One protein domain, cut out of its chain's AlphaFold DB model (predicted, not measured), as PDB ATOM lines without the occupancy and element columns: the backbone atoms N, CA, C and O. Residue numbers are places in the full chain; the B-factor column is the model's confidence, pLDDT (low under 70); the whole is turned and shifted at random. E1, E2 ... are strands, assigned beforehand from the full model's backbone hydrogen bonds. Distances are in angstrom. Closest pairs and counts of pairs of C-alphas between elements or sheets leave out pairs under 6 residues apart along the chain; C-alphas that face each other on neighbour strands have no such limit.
ATOM      1  N   TYR A  14      26.661  20.413  39.095       82.50
ATOM      2  CA  TYR A  14      26.043  19.975  37.853       82.50
ATOM      3  C   TYR A  14      26.892  18.879  37.223       82.50
ATOM      4  O   TYR A  14      28.116  18.951  37.237       82.50
ATOM      5  N   CYS A  15      26.239  17.880  36.639       82.69
ATOM      6  CA  CYS A  15      26.901  16.834  35.873       82.69
ATOM      7  C   CYS A  15      26.785  17.154  34.384       82.69
ATOM      8  O   CYS A  15      25.672  17.290  33.868       82.69
ATOM      9  N   ARG A  16      27.917  17.246  33.689       83.69
ATOM     10  CA  ARG A  16      27.939  17.334  32.229       83.69
ATOM     11  C   ARG A  16      27.336  16.069  31.621       83.69
ATOM     12  O   ARG A  16      27.673  14.960  32.033       83.69
ATOM     13  N   SER A  17      26.452  16.224  30.641       83.12
ATOM     14  CA  SER A  17      25.774  15.088  30.004       83.12
ATOM     15  C   SER A  17      26.670  14.294  29.052       83.12
ATOM     16  O   SER A  17      26.397  13.126  28.805       83.12
ATOM     17  N   ASP A  18      27.712  14.919  28.505       79.81
ATOM     18  CA  ASP A  18      28.637  14.327  27.535       79.81
ATOM     19  C   ASP A  18      29.806  13.587  28.201       79.81
ATOM     20  O   ASP A  18      30.180  12.503  27.761       79.81
ATOM     21  N   THR A  19      30.372  14.151  29.269       84.56
ATOM     22  CA  THR A  19      31.563  13.606  29.943       84.56
ATOM     23  C   THR A  19      31.281  12.998  31.314       84.56
ATOM     24  O   THR A  19      32.125  12.277  31.842       84.56
ATOM     25  N   GLY A  20      30.129  13.295  31.925       84.81
ATOM     26  CA  GLY A  20      29.850  12.947  33.321       84.81
ATOM     27  C   GLY A  20      30.632  13.788  34.339       84.81
ATOM     28  O   GLY A  20      30.552  13.534  35.540       84.81
ATOM     29  N   GLU A  21      31.404  14.777  33.881       84.56
ATOM     30  CA  GLU A  21      32.202  15.637  34.747       84.56
ATOM     31  C   GLU A  21      31.299  16.476  35.655       84.56
ATOM     32  O   GLU A  21      30.339  17.108  35.200       84.56
ATOM     33  N   LEU A  22      31.626  16.489  36.946       83.06
ATOM     34  CA  LEU A  22      30.966  17.339  37.924       83.06
ATOM     35  C   LEU A  22      31.599  18.729  37.904       83.06
ATOM     36  O   LEU A  22      32.805  18.873  38.087       83.06
ATOM     37  N   THR A  23      30.776  19.752  37.721       80.50
ATOM     38  CA  THR A  23      31.203  21.149  37.675       80.50
ATOM     39  C   THR A  23      30.212  22.044  38.407       80.50
ATOM     40  O   THR A  23      29.082  21.656  38.691       80.50
ATOM     41  N   THR A  24      30.615  23.263  38.728       81.56
ATOM     42  CA  THR A  24      29.724  24.305  39.240       81.56
ATOM     43  C   THR A  24      29.449  25.306  38.125       81.56
ATOM     44  O   THR A  24      30.322  25.614  37.316       81.56
ATOM     45  N   LEU A  25      28.266  25.922  38.116       74.81
ATOM     46  CA  LEU A  25      27.972  27.033  37.194       74.81
ATOM     47  C   LEU A  25      28.704  28.343  37.563       74.81
ATOM     48  O   LEU A  25      28.271  29.418  37.154       74.81
ATOM     49  N   SER A  26      29.774  28.271  38.364       67.69
ATOM     50  CA  SER A  26      30.610  29.415  38.747       67.69
ATOM     51  C   SER A  26      31.646  29.785  37.677       67.69
ATOM     52  O   SER A  26      32.176  30.892  37.720       67.69
ATOM     53  N   HIS A  27      31.918  28.900  36.709       59.12
ATOM     54  CA  HIS A  27      32.657  29.256  35.493       59.12
ATOM     55  C   HIS A  27      31.779  30.073  34.531       59.12
ATOM     56  O   HIS A  27      30.561  29.864  34.500       59.12
ATOM     57  N   PRO A  28      32.364  30.996  33.737       71.06
ATOM     58  CA  PRO A  28      31.609  31.737  32.738       71.06
ATOM     59  C   PRO A  28      30.951  30.745  31.782       71.06
ATOM     60  O   PRO A  28      31.614  29.925  31.151       71.06
ATOM     61  N   ARG A  29      29.622  30.799  31.729       81.31
ATOM     62  CA  ARG A  29      28.833  29.944  30.851       81.31
ATOM     63  C   ARG A  29      29.080  30.407  29.423       81.31
ATOM     64  O   ARG A  29      28.927  31.594  29.125       81.31
ATOM     65  N   GLU A  30      29.453  29.486  28.549       88.12
ATOM     66  CA  GLU A  30      29.618  29.795  27.133       88.12
ATOM     67  C   GLU A  30      28.248  29.814  26.441       88.12
ATOM     68  O   GLU A  30      27.366  29.027  26.809       88.12
ATOM     69  N   PRO A  31      28.032  30.693  25.446       92.12
ATOM     70  CA  PRO A  31      26.825  30.661  24.634       92.12
ATOM     71  C   PRO A  31      26.535  29.258  24.078       92.12
ATOM     72  O   PRO A  31      27.419  28.599  23.540       92.12
ATOM     73  N   GLY A  32      25.289  28.808  24.215       91.06
ATOM     74  CA  GLY A  32      24.829  27.478  23.814       91.06
ATOM     75  C   GLY A  32      24.850  26.428  24.931       91.06
ATOM     76  O   GLY A  32      24.171  25.413  24.804       91.06
ATOM     77  N   MET A  33      25.540  26.663  26.055       91.44
ATOM     78  CA  MET A  33      25.458  25.753  27.204       91.44
ATOM     79  C   MET A  33      24.023  25.687  27.741       91.44
ATOM     80  O   MET A  33      23.401  26.727  27.964       91.44
ATOM     81  N   MET A  34      23.518  24.475  27.989       92.81
ATOM     82  CA  MET A  34      22.174  24.230  28.521       92.81
ATOM     83  C   MET A  34      22.229  23.465  29.840       92.81
ATOM     84  O   MET A  34      23.079  22.596  30.025       92.81
ATOM     85  N   TRP A  35      21.305  23.756  30.751       91.31
ATOM     86  CA  TRP A  35      21.178  23.033  32.016       91.31
ATOM     87  C   TRP A  35      19.741  23.059  32.527       91.31
ATOM     88  O   TRP A  35      18.994  24.014  32.298       91.31
ATOM     89  N   TYR A  36      19.360  22.003  33.243       89.56
ATOM     90  CA  TYR A  36      18.102  21.983  33.976       89.56
ATOM     91  C   TYR A  36      18.244  22.811  35.255       89.56
ATOM     92  O   TYR A  36      19.230  22.683  35.985       89.56
ATOM     93  N   LEU A  37      17.265  23.672  35.508       85.75
ATOM     94  CA  LEU A  37      17.100  24.334  36.795       85.75
ATOM     95  C   LEU A  37      16.484  23.345  37.787       85.75
ATOM     96  O   LEU A  37      15.748  22.437  37.394       85.75
ATOM     97  N   ASP A  38      16.802  23.519  39.069       76.56
ATOM     98  CA  ASP A  38      16.184  22.722  40.124       76.56
ATOM     99  C   ASP A  38      14.664  22.973  40.149       76.56
ATOM    100  O   ASP A  38      14.175  24.045  39.790       76.56
ATOM    101  N   SER A  39      13.921  21.961  40.577       66.38
ATOM    102  CA  SER A  39      12.477  21.962  40.785       66.38
ATOM    103  C   SER A  39      11.965  23.129  41.635       66.38
ATOM    104  O   SER A  39      10.843  23.573  41.426       66.38
ATOM    105  N   GLU A  40      12.768  23.695  42.537       68.25
ATOM    106  CA  GLU A  40      12.386  24.901  43.289       68.25
ATOM    107  C   GLU A  40      12.215  26.146  42.395       68.25
ATOM    108  O   GLU A  40      11.455  27.058  42.725       68.25
ATOM    109  N   TYR A  41      12.865  26.167  41.228       65.69
ATOM    110  CA  TYR A  41      12.718  27.225  40.230       65.69
ATOM    111  C   TYR A  41      11.519  27.002  39.307       65.69
ATOM    112  O   TYR A  41      11.153  27.927  38.581       65.69
ATOM    113  N   ALA A  42      10.868  25.834  39.350       62.72
ATOM    114  CA  ALA A  42       9.624  25.546  38.638       62.72
ATOM    115  C   ALA A  42       8.437  26.294  39.275       62.72
ATOM    116  O   ALA A  42       7.540  25.717  39.885       62.72
ATOM    117  N   THR A  43       8.449  27.616  39.142       66.44
ATOM    118  CA  THR A  43       7.363  28.506  39.556       66.44
ATOM    119  C   THR A  43       6.436  28.799  38.376       66.44
ATOM    120  O   THR A  43       6.782  28.547  37.218       66.44
ATOM    121  N   ASP A  44       5.290  29.427  38.648       61.19
ATOM    122  CA  ASP A  44       4.390  29.951  37.608       61.19
ATOM    123  C   ASP A  44       5.110  30.872  36.596       61.19
ATOM    124  O   ASP A  44       4.656  31.024  35.461       61.19
ATOM    125  N   PHE A  45       6.240  31.477  36.989       60.75
ATOM    126  CA  PHE A  45       7.009  32.402  36.158       60.75
ATOM    127  C   PHE A  45       7.955  31.695  35.174       60.75
ATOM    128  O   PHE A  45       8.002  32.041  33.990       60.75
ATOM    129  N   TYR A  46       8.706  30.701  35.652       65.56
ATOM    130  CA  TYR A  46       9.694  29.992  34.832       65.56
ATOM    131  C   TYR A  46       9.122  28.790  34.094       65.56
ATOM    132  O   TYR A  46       9.764  28.322  33.160       65.56
ATOM    133  N   GLY A  47       7.927  28.333  34.476       71.44
ATOM    134  CA  GLY A  47       7.237  27.235  33.822       71.44
ATOM    135  C   GLY A  47       7.993  25.909  33.908       71.44
ATOM    136  O   GLY A  47       9.154  25.816  34.297       71.44
ATOM    137  N   VAL A  48       7.293  24.845  33.535       81.25
ATOM    138  CA  VAL A  48       7.868  23.503  33.413       81.25
ATOM    139  C   VAL A  48       7.639  23.035  31.991       81.25
ATOM    140  O   VAL A  48       6.535  23.225  31.464       81.25
ATOM    141  N   GLY A  49       8.664  22.478  31.355       76.19
ATOM    142  CA  GLY A  49       8.518  21.843  30.055       76.19
ATOM    143  C   GLY A  49       7.684  20.564  30.135       76.19
ATOM    144  O   GLY A  49       7.288  20.108  31.209       76.19
ATOM    145  N   LEU A  50       7.408  19.961  28.979       76.88
ATOM    146  CA  LEU A  50       6.599  18.735  28.898       76.88
ATOM    147  C   LEU A  50       7.242  17.531  29.611       76.88
ATOM    148  O   LEU A  50       6.548  16.587  29.966       76.88
ATOM    149  N   ASP A  51       8.555  17.572  29.834       82.19
ATOM    150  CA  ASP A  51       9.336  16.550  30.539       82.19
ATOM    151  C   ASP A  51       9.366  16.742  32.068       82.19
ATOM    152  O   ASP A  51      10.094  16.034  32.767       82.19
ATOM    153  N   GLY A  52       8.595  17.693  32.602       82.75
ATOM    154  CA  GLY A  52       8.559  17.962  34.037       82.75
ATOM    155  C   GLY A  52       9.779  18.733  34.554       82.75
ATOM    156  O   GLY A  52       9.948  18.834  35.767       82.75
ATOM    157  N   ARG A  53      10.624  19.281  33.669       86.38
ATOM    158  CA  ARG A  53      11.822  20.045  34.042       86.38
ATOM    159  C   ARG A  53      11.827  21.433  33.408       86.38
ATOM    160  O   ARG A  53      11.218  21.657  32.364       86.38
ATOM    161  N   THR A  54      12.546  22.355  34.038       90.00
ATOM    162  CA  THR A  54      12.773  23.710  33.526       90.00
ATOM    163  C   THR A  54      14.172  23.780  32.933       90.00
ATOM    164  O   THR A  54      15.161  23.581  33.637       90.00
ATOM    165  N   LEU A  55      14.270  24.042  31.639       92.19
ATOM    166  CA  LEU A  55      15.525  24.121  30.912       92.19
ATOM    167  C   LEU A  55      15.955  25.580  30.735       92.19
ATOM    168  O   LEU A  55      15.143  26.466  30.470       92.19
ATOM    169  N   SER A  56      17.252  25.827  30.853       92.81
ATOM    170  CA  SER A  56      17.872  27.122  30.600       92.81
ATOM    171  C   SER A  56      18.999  26.974  29.588       92.81
ATOM    172  O   SER A  56      19.642  25.928  29.526       92.81
ATOM    173  N   VAL A  57      19.259  28.040  28.834       94.12
ATOM    174  CA  VAL A  57      20.411  28.163  27.933       94.12
ATOM    175  C   VAL A  57      21.160  29.458  28.215       94.12
ATOM    176  O   VAL A  57      20.569  30.475  28.588       94.12
ATOM    177  N   GLN A  58      22.474  29.430  28.051       94.38
ATOM    178  CA  GLN A  58      23.283  30.635  28.034       94.38
ATOM    179  C   GLN A  58      23.280  31.236  26.630       94.38
ATOM    180  O   GLN A  58      23.663  30.575  25.671       94.38
ATOM    181  N   THR A  59      22.902  32.503  26.510       94.94
ATOM    182  CA  THR A  59      23.004  33.282  25.269       94.94
ATOM    183  C   THR A  59      24.170  34.273  25.346       94.94
ATOM    184  O   THR A  59      24.671  34.529  26.450       94.94
ATOM    185  N   PRO A  60      24.591  34.887  24.222       94.56
ATOM    186  CA  PRO A  60      25.543  35.997  24.248       94.56
ATOM    187  C   PRO A  60      25.102  37.169  25.138       94.56
ATOM    188  O   PRO A  60      25.950  37.846  25.711       94.56
ATOM    189  N   GLY A  61      23.791  37.385  25.290       92.94
ATOM    190  CA  GLY A  61      23.232  38.468  26.102       92.94
ATOM    191  C   GLY A  61      22.862  38.083  27.536       92.94
ATOM    192  O   GLY A  61      22.384  38.932  28.287       92.94
ATOM    193  N   GLY A  62      23.089  36.826  27.937       92.50
ATOM    194  CA  GLY A  62      22.815  36.340  29.289       92.50
ATOM    195  C   GLY A  62      22.067  35.009  29.332       92.50
ATOM    196  O   GLY A  62      21.810  34.369  28.313       92.50
ATOM    197  N   GLN A  63      21.720  34.580  30.544       92.69
ATOM    198  CA  GLN A  63      20.898  33.391  30.752       92.69
ATOM    199  C   GLN A  63      19.473  33.630  30.239       92.69
ATOM    200  O   GLN A  63      18.822  34.598  30.631       92.69
ATOM    201  N   TRP A  64      18.960  32.693  29.446       92.56
ATOM    202  CA  TRP A  64      17.568  32.665  29.022       92.56
ATOM    203  C   TRP A  64      16.907  31.352  29.447       92.56
ATOM    204  O   TRP A  64      17.399  30.262  29.144       92.56
ATOM    205  N   VAL A  65      15.798  31.453  30.184       92.56
ATOM    206  CA  VAL A  65      15.051  30.287  30.669       92.56
ATOM    207  C   VAL A  65      14.050  29.868  29.599       92.56
ATOM    208  O   VAL A  65      13.079  30.578  29.337       92.56
ATOM    209  N   ILE A  66      14.287  28.706  28.995       93.00
ATOM    210  CA  ILE A  66      13.559  28.227  27.819       93.00
ATOM    211  C   ILE A  66      12.099  27.951  28.140       93.00
ATOM    212  O   ILE A  66      11.243  28.201  27.310       93.00
ATOM    213  N   ASP A  67      11.781  27.465  29.334       90.44
ATOM    214  CA  ASP A  67      10.393  27.117  29.669       90.44
ATOM    215  C   ASP A  67       9.582  28.297  30.252       90.44
ATOM    216  O   ASP A  67       8.400  28.134  30.581       90.44
ATOM    217  N   SER A  68      10.198  29.487  30.340       88.81
ATOM    218  CA  SER A  68       9.596  30.693  30.923       88.81
ATOM    219  C   SER A  68       8.552  31.355  30.022       88.81
ATOM    220  O   SER A  68       8.324  30.968  28.874       88.81
ATOM    221  N   ARG A  69       7.873  32.375  30.560       89.00
ATOM    222  CA  ARG A  69       6.921  33.196  29.806       89.00
ATOM    223  C   ARG A  69       7.579  34.461  29.266       89.00
ATOM    224  O   ARG A  69       8.412  35.084  29.916       89.00
ATOM    225  N   ALA A  70       7.133  34.889  28.090       89.81
ATOM    226  CA  ALA A  70       7.480  36.196  27.555       89.81
ATOM    227  C   ALA A  70       6.915  37.305  28.456       89.81
ATOM    228  O   ALA A  70       5.740  37.263  28.823       89.81
ATOM    229  N   ASN A  71       7.703  38.351  28.718       87.25
ATOM    230  CA  ASN A  71       7.229  39.529  29.462       87.25
ATOM    231  C   ASN A  71       6.060  40.251  28.763       87.25
ATOM    232  O   ASN A  71       5.273  40.927  29.413       87.25
ATOM    233  N   ASN A  72       5.932  40.099  27.444       90.38
ATOM    234  CA  ASN A  72       4.847  40.641  26.623       90.38
ATOM    235  C   ASN A  72       3.825  39.565  26.202       90.38
ATOM    236  O   ASN A  72       3.222  39.671  25.132       90.38
ATOM    237  N   CYS A  73       3.654  38.510  27.006       91.94
ATOM    238  CA  CYS A  73       2.651  37.470  26.780       91.94
ATOM    239  C   CYS A  73       1.256  38.074  26.533       91.94
ATOM    240  O   CYS A  73       0.790  38.909  27.305       91.94
ATOM    241  N   THR A  74       0.562  37.618  25.484       93.38
ATOM    242  CA  THR A  74      -0.772  38.133  25.121       93.38
ATOM    243  C   THR A  74      -1.940  37.300  25.656       93.38
ATOM    244  O   THR A  74      -3.091  37.660  25.428       93.38
ATOM    245  N   ARG A  75      -1.671  36.195  26.369       92.06
ATOM    246  CA  ARG A  75      -2.680  35.329  27.018       92.06
ATOM    247  C   ARG A  75      -2.311  35.017  28.486       92.06
ATOM    248  O   ARG A  75      -2.325  33.854  28.872       92.06
ATOM    249  N   PRO A  76      -1.946  36.002  29.327       89.50
ATOM    250  CA  PRO A  76      -1.364  35.737  30.649       89.50
ATOM    251  C   PRO A  76      -2.246  34.875  31.569       89.50
ATOM    252  O   PRO A  76      -1.712  34.036  32.295       89.50
ATOM    253  N   ASP A  77      -3.572  35.009  31.491       89.38
ATOM    254  CA  ASP A  77      -4.519  34.270  32.342       89.38
ATOM    255  C   ASP A  77      -4.739  32.812  31.908       89.38
ATOM    256  O   ASP A  77      -5.269  31.996  32.664       89.38
ATOM    257  N   ASP A  78      -4.316  32.456  30.696       88.62
ATOM    258  CA  ASP A  78      -4.411  31.098  30.188       88.62
ATOM    259  C   ASP A  78      -3.211  30.274  30.673       88.62
ATOM    260  O   ASP A  78      -2.053  30.573  30.366       88.62
ATOM    261  N   LYS A  79      -3.470  29.219  31.448       83.12
ATOM    262  CA  LYS A  79      -2.423  28.332  31.978       83.12
ATOM    263  C   LYS A  79      -2.042  27.185  31.034       83.12
ATOM    264  O   LYS A  79      -1.011  26.561  31.264       83.12
ATOM    265  N   GLY A  80      -2.841  26.911  30.004       85.69
ATOM    266  CA  GLY A  80      -2.590  25.846  29.027       85.69
ATOM    267  C   GLY A  80      -1.628  26.263  27.916       85.69
ATOM    268  O   GLY A  80      -0.808  25.455  27.481       85.69
ATOM    269  N   HIS A  81      -1.684  27.530  27.502       90.38
ATOM    270  CA  HIS A  81      -0.845  28.032  26.413       90.38
ATOM    271  C   HIS A  81       0.634  28.203  26.812       90.38
ATOM    272  O   HIS A  81       0.988  28.331  27.992       90.38
ATOM    273  N   ARG A  82       1.507  28.316  25.803       89.94
ATOM    274  CA  ARG A  82       2.914  28.720  25.970       89.94
ATOM    275  C   ARG A  82       3.282  29.944  25.136       89.94
ATOM    276  O   ARG A  82       2.657  30.252  24.128       89.94
ATOM    277  N   CYS A  83       4.305  30.687  25.549       91.50
ATOM    278  CA  CYS A  83       4.789  31.808  24.735       91.50
ATOM    279  C   CYS A  83       5.558  31.318  23.505       91.50
ATOM    280  O   CYS A  83       5.496  31.942  22.456       91.50
ATOM    281  N   TRP A  84       6.207  30.172  23.610       92.56
ATOM    282  CA  TRP A  84       6.863  29.422  22.546       92.56
ATOM    283  C   TRP A  84       6.915  27.960  23.003       92.56
ATOM    284  O   TRP A  84       6.655  27.668  24.173       92.56
ATOM    285  N   VAL A  85       7.219  27.038  22.101       91.44
ATOM    286  CA  VAL A  85       7.312  25.610  22.409       91.44
ATOM    287  C   VAL A  85       8.724  25.142  22.104       91.44
ATOM    288  O   VAL A  85       9.280  25.500  21.068       91.44
ATOM    289  N   ARG A  86       9.312  24.362  23.019       92.50
ATOM    290  CA  ARG A  86      10.554  23.641  22.739       92.50
ATOM    291  C   ARG A  86      10.263  22.238  22.218       92.50
ATOM    292  O   ARG A  86       9.393  21.541  22.739       92.50
ATOM    293  N   HIS A  87      11.052  21.815  21.245       92.06
ATOM    294  CA  HIS A  87      11.008  20.500  20.618       92.06
ATOM    295  C   HIS A  87      12.394  19.860  20.656       92.06
ATOM    296  O   HIS A  87      13.398  20.568  20.639       92.06
ATOM    297  N   GLY A  88      12.445  18.528  20.649       92.06
ATOM    298  CA  GLY A  88      13.696  17.770  20.685       92.06
ATOM    299  C   GLY A  88      14.188  17.480  22.101       92.06
ATOM    300  O   GLY A  88      13.448  17.612  23.079       92.06
ATOM    301  N   VAL A  89      15.445  17.054  22.196       90.94
ATOM    302  CA  VAL A  89      16.109  16.682  23.450       90.94
ATOM    303  C   VAL A  89      17.430  17.443  23.525       90.94
ATOM    304  O   VAL A  89      18.154  17.456  22.533       90.94
ATOM    305  N   PRO A  90      17.774  18.078  24.661       91.12
ATOM    306  CA  PRO A  90      19.048  18.777  24.789       91.12
ATOM    307  C   PRO A  90      20.249  17.874  24.449       91.12
ATOM    308  O   PRO A  90      20.261  16.715  24.870       91.12
ATOM    309  N   PRO A  91      21.265  18.395  23.734       91.75
ATOM    310  CA  PRO A  91      21.406  19.798  23.323       91.75
ATOM    311  C   PRO A  91      20.642  20.165  22.036       91.75
ATOM    312  O   PRO A  91      20.492  21.343  21.737       91.75
ATOM    313  N   GLU A  92      20.118  19.191  21.293       94.62
ATOM    314  CA  GLU A  92      19.496  19.342  19.969       94.62
ATOM    315  C   GLU A  92      18.023  19.776  20.064       94.62
ATOM    316  O   GLU A  92      17.094  19.043  19.708       94.62
ATOM    317  N   ILE A  93      17.789  20.987  20.577       93.69
ATOM    318  CA  ILE A  93      16.437  21.542  20.715       93.69
ATOM    319  C   ILE A  93      16.139  22.659  19.720       93.69
ATOM    320  O   ILE A  93      17.012  23.433  19.329       93.69
ATOM    321  N   ASN A  94      14.865  22.758  19.350       94.25
ATOM    322  CA  ASN A  94      14.300  23.872  18.597       94.25
ATOM    323  C   ASN A  94      13.290  24.603  19.471       94.25
ATOM    324  O   ASN A  94      12.541  23.951  20.198       94.25
ATOM    325  N   VAL A  95      13.247  25.928  19.384       94.06
ATOM    326  CA  VAL A  95      12.207  26.745  20.013       94.06
ATOM    327  C   VAL A  95      11.463  27.519  18.939       94.06
ATOM    328  O   VAL A  95      12.066  28.290  18.195       94.06
ATOM    329  N   ASP A  96      10.150  27.319  18.858       93.25
ATOM    330  CA  ASP A  96       9.309  27.971  17.859       93.25
ATOM    331  C   ASP A  96       7.856  28.170  18.350       93.25
ATOM    332  O   ASP A  96       7.575  28.267  19.550       93.25
ATOM    333  N   LYS A  97       6.924  28.333  17.406       93.12
ATOM    334  CA  LYS A  97       5.494  28.577  17.635       93.12
ATOM    335  C   LYS A  97       4.601  27.368  17.338       93.12
ATOM    336  O   LYS A  97       3.379  27.522  17.311       93.12
ATOM    337  N   ALA A  98       5.168  26.187  17.110       91.75
ATOM    338  CA  ALA A  98       4.438  24.980  16.749       91.75
ATOM    339  C   ALA A  98       3.715  24.368  17.966       91.75
ATOM    340  O   ALA A  98       4.163  23.414  18.598       91.75
ATOM    341  N   GLY A  99       2.547  24.922  18.296       89.69
ATOM    342  CA  GLY A  99       1.667  24.432  19.355       89.69
ATOM    343  C   GLY A  99       0.642  25.481  19.778       89.69
ATOM    344  O   GLY A  99       0.454  26.486  19.091       89.69
ATOM    345  N   ASP A 100      -0.009  25.269  20.926       91.62
ATOM    346  CA  ASP A 100      -0.883  26.289  21.516       91.62
ATOM    347  C   ASP A 100      -0.041  27.438  22.081       91.62
ATOM    348  O   ASP A 100       0.444  27.393  23.218       91.62
ATOM    349  N   THR A 101       0.166  28.461  21.251       93.69
ATOM    350  CA  THR A 101       0.989  29.613  21.600       93.69
ATOM    351  C   THR A 101       0.236  30.935  21.577       93.69
ATOM    352  O   THR A 101      -0.772  31.110  20.890       93.69
ATOM    353  N   CYS A 102       0.710  31.899  22.366       93.06
ATOM    354  CA  CYS A 102       0.248  33.282  22.257       93.06
ATOM    355  C   CYS A 102       0.972  34.020  21.116       93.06
ATOM    356  O   CYS A 102       1.911  33.507  20.507       93.06
ATOM    357  N   ALA A 103       0.577  35.262  20.841       91.56
ATOM    358  CA  ALA A 103       1.158  36.059  19.754       91.56
ATOM    359  C   ALA A 103       2.543  36.662  20.084       91.56
ATOM    360  O   ALA A 103       3.170  37.282  19.229       91.56
ATOM    361  N   ALA A 104       3.039  36.497  21.313       89.06
ATOM    362  CA  ALA A 104       4.253  37.160  21.782       89.06
ATOM    363  C   ALA A 104       5.533  36.599  21.139       89.06
ATOM    364  O   ALA A 104       5.804  35.407  21.236       89.06
ATOM    365  N   GLY A 105       6.353  37.453  20.527       76.19
ATOM    366  CA  GLY A 105       7.769  37.164  20.284       76.19
ATOM    367  C   GLY A 105       8.121  36.116  19.226       76.19
ATOM    368  O   GLY A 105       9.223  35.621  19.299       76.19
ATOM    369  N   ALA A 106       7.249  35.756  18.271       82.56
ATOM    370  CA  ALA A 106       7.554  34.943  17.065       82.56
ATOM    371  C   ALA A 106       8.399  33.640  17.217       82.56
ATOM    372  O   ALA A 106       8.755  33.037  16.211       82.56
ATOM    373  N   GLY A 107       8.697  33.183  18.437       81.88
ATOM    374  CA  GLY A 107       9.693  32.139  18.707       81.88
ATOM    375  C   GLY A 107      11.142  32.650  18.792       81.88
ATOM    376  O   GLY A 107      12.049  31.836  18.921       81.88
ATOM    377  N   SER A 108      11.379  33.965  18.722       90.06
ATOM    378  CA  SER A 108      12.698  34.565  18.920       90.06
ATOM    379  C   SER A 108      13.019  34.789  20.400       90.06
ATOM    380  O   SER A 108      12.148  34.936  21.262       90.06
ATOM    381  N   ILE A 109      14.312  34.821  20.687       93.62
ATOM    382  CA  ILE A 109      14.909  35.092  21.983       93.62
ATOM    383  C   ILE A 109      15.307  36.557  22.001       93.62
ATOM    384  O   ILE A 109      16.082  36.993  21.157       93.62
ATOM    385  N   MET A 110      14.820  37.296  22.993       92.25
ATOM    386  CA  MET A 110      15.332  38.616  23.347       92.25
ATOM    387  C   MET A 110      15.898  38.532  24.764       92.25
ATOM    388  O   MET A 110      15.143  38.380  25.727       92.25
ATOM    389  N   CYS A 111      17.222  38.583  24.896       92.31
ATOM    390  CA  CYS A 111      17.919  38.463  26.177       92.31
ATOM    391  C   CYS A 111      19.092  39.445  26.213       92.31
ATOM    392  O   CYS A 111      20.040  39.300  25.447       92.31
ATOM    393  N   GLY A 112      19.028  40.460  27.078       92.12
ATOM    394  CA  GLY A 112      20.049  41.508  27.124       92.12
ATOM    395  C   GLY A 112      20.198  42.211  25.770       92.12
ATOM    396  O   GLY A 112      19.242  42.798  25.269       92.12
ATOM    397  N   ASN A 113      21.396  42.145  25.188       92.62
ATOM    398  CA  ASN A 113      21.716  42.670  23.857       92.62
ATOM    399  C   ASN A 113      21.612  41.625  22.728       92.62
ATOM    400  O   ASN A 113      21.927  41.952  21.589       92.62
ATOM    401  N   TYR A 114      21.210  40.389  23.027       94.94
ATOM    402  CA  TYR A 114      21.076  39.323  22.039       94.94
ATOM    403  C   TYR A 114      19.631  39.205  21.542       94.94
ATOM    404  O   TYR A 114      18.694  39.110  22.345       94.94
ATOM    405  N   HIS A 115      19.474  39.160  20.216       95.19
ATOM    406  CA  HIS A 115      18.221  38.862  19.533       95.19
ATOM    407  C   HIS A 115      18.438  37.758  18.493       95.19
ATOM    408  O   HIS A 115      19.216  37.931  17.559       95.19
ATOM    409  N   GLY A 116      17.751  36.627  18.640       95.31
ATOM    410  CA  GLY A 116      17.969  35.484  17.753       95.31
ATOM    411  C   GLY A 116      16.988  34.338  17.954       95.31
ATOM    412  O   GLY A 116      15.897  34.533  18.478       95.31
ATOM    413  N   PHE A 117      17.373  33.131  17.556       95.94
ATOM    414  CA  PHE A 117      16.583  31.906  17.647       95.94
ATOM    415  C   PHE A 117      17.427  30.765  18.212       95.94
ATOM    416  O   PHE A 117      18.643  30.749  18.050       95.94
ATOM    417  N   LEU A 118      16.770  29.781  18.829       95.75
ATOM    418  CA  LEU A 118      17.398  28.513  19.191       95.75
ATOM    419  C   LEU A 118      16.908  27.421  18.242       95.75
ATOM    420  O   LEU A 118      15.744  27.017  18.312       95.75
ATOM    421  N   ARG A 119      17.787  26.967  17.347       95.31
ATOM    422  CA  ARG A 119      17.477  25.972  16.317       95.31
ATOM    423  C   ARG A 119      18.508  24.862  16.324       95.31
ATOM    424  O   ARG A 119      19.704  25.110  16.231       95.31
ATOM    425  N   ASN A 120      18.035  23.628  16.446       94.31
ATOM    426  CA  ASN A 120      18.859  22.425  16.508       94.31
ATOM    427  C   ASN A 120      20.036  22.530  17.504       94.31
ATOM    428  O   ASN A 120      21.139  22.073  17.223       94.31
ATOM    429  N   GLY A 121      19.815  23.188  18.645       92.44
ATOM    430  CA  GLY A 121      20.843  23.438  19.660       92.44
ATOM    431  C   GLY A 121      21.757  24.642  19.422       92.44
ATOM    432  O   GLY A 121      22.565  24.959  20.293       92.44
ATOM    433  N   TYR A 122      21.615  25.351  18.301       94.94
ATOM    434  CA  TYR A 122      22.424  26.517  17.951       94.94
ATOM    435  C   TYR A 122      21.670  27.827  18.166       94.94
ATOM    436  O   TYR A 122      20.478  27.941  17.878       94.94
ATOM    437  N   LEU A 123      22.397  28.829  18.660       95.81
ATOM    438  CA  LEU A 123      21.924  30.204  18.766       95.81
ATOM    439  C   LEU A 123      22.202  30.938  17.453       95.81
ATOM    440  O   LEU A 123      23.352  31.221  17.126       95.81
ATOM    441  N   GLU A 124      21.143  31.245  16.715       95.31
ATOM    442  CA  GLU A 124      21.192  31.937  15.425       95.31
ATOM    443  C   GLU A 124      20.746  33.389  15.610       95.31
ATOM    444  O   GLU A 124      19.637  33.632  16.074       95.31
ATOM    445  N   GLU A 125      21.598  34.363  15.296       91.25
ATOM    446  CA  GLU A 125      21.239  35.789  15.367       91.25
ATOM    447  C   GLU A 125      20.259  36.179  14.240       91.25
ATOM    448  O   GLU A 125      20.277  35.572  13.164       91.25
ATOM    449  N   CYS A 126      19.374  37.147  14.511       82.62
ATOM    450  CA  CYS A 126      18.383  37.674  13.559       82.62
ATOM    451  C   CYS A 126      18.989  38.572  12.472       82.62
ATOM    452  O   CYS A 126      19.854  39.410  12.806       82.62
TER     453      CYS A 126
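AT A GLANCE: This is residues 14 to 126 of the 126 residues of an uncharacterized protein of Capsulimonas corticalis (UniProt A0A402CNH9). With little regular structure, this is a small sandwich of two meanders, E2 E3 E4 and E7 E8 E9, each strand the antiparallel neighbour of the one before, crossed at 60 degrees. Hairpin E5 E6 packs on E8 through E6; E1 lies at one end, loop 66 to 84 reaches the other. The printed part has 113 residues, 40 in nine strands, no named helix: all strand, compact, radius of gyration of the C-alphas 13.8 A, spans 40 by 31 by 23 A.

IN THESE COORDINATES: E1 is residues 22 to 24, from C-alpha 22 (30.966, 17.339, 37.924); E2 34 to 37; E3 54 to 59, 16.3 A; E4 62 to 65; E5 85 to 89; E6 92 to 96; E7 109 to 111; E8 114 to 119, 15.0 A; E9 122 to 125, to C-alpha 125 (21.239, 35.789, 15.367).

HOW THE PARTS SIT: E1 pairs with no named strand. Within hydrogen-bond range are N 37 and O 54 of hairpin E2 E3, 2.8 A, and N 109 and O 116 of hairpin E7 E8, 2.7 A. The closest C-alphas of E4 and E7 are Gly 62 and Cys 111, 6.2 A.

THE WHOLE: The C-alphas farthest apart, Thr 19 and Asp 77, are 41.6 A apart. The printed part has no cut. Links E2 to E3, E4 to E5 and E6 to E7 are long. Residues 26 to 27 and 39 to 46 have pLDDT under 70.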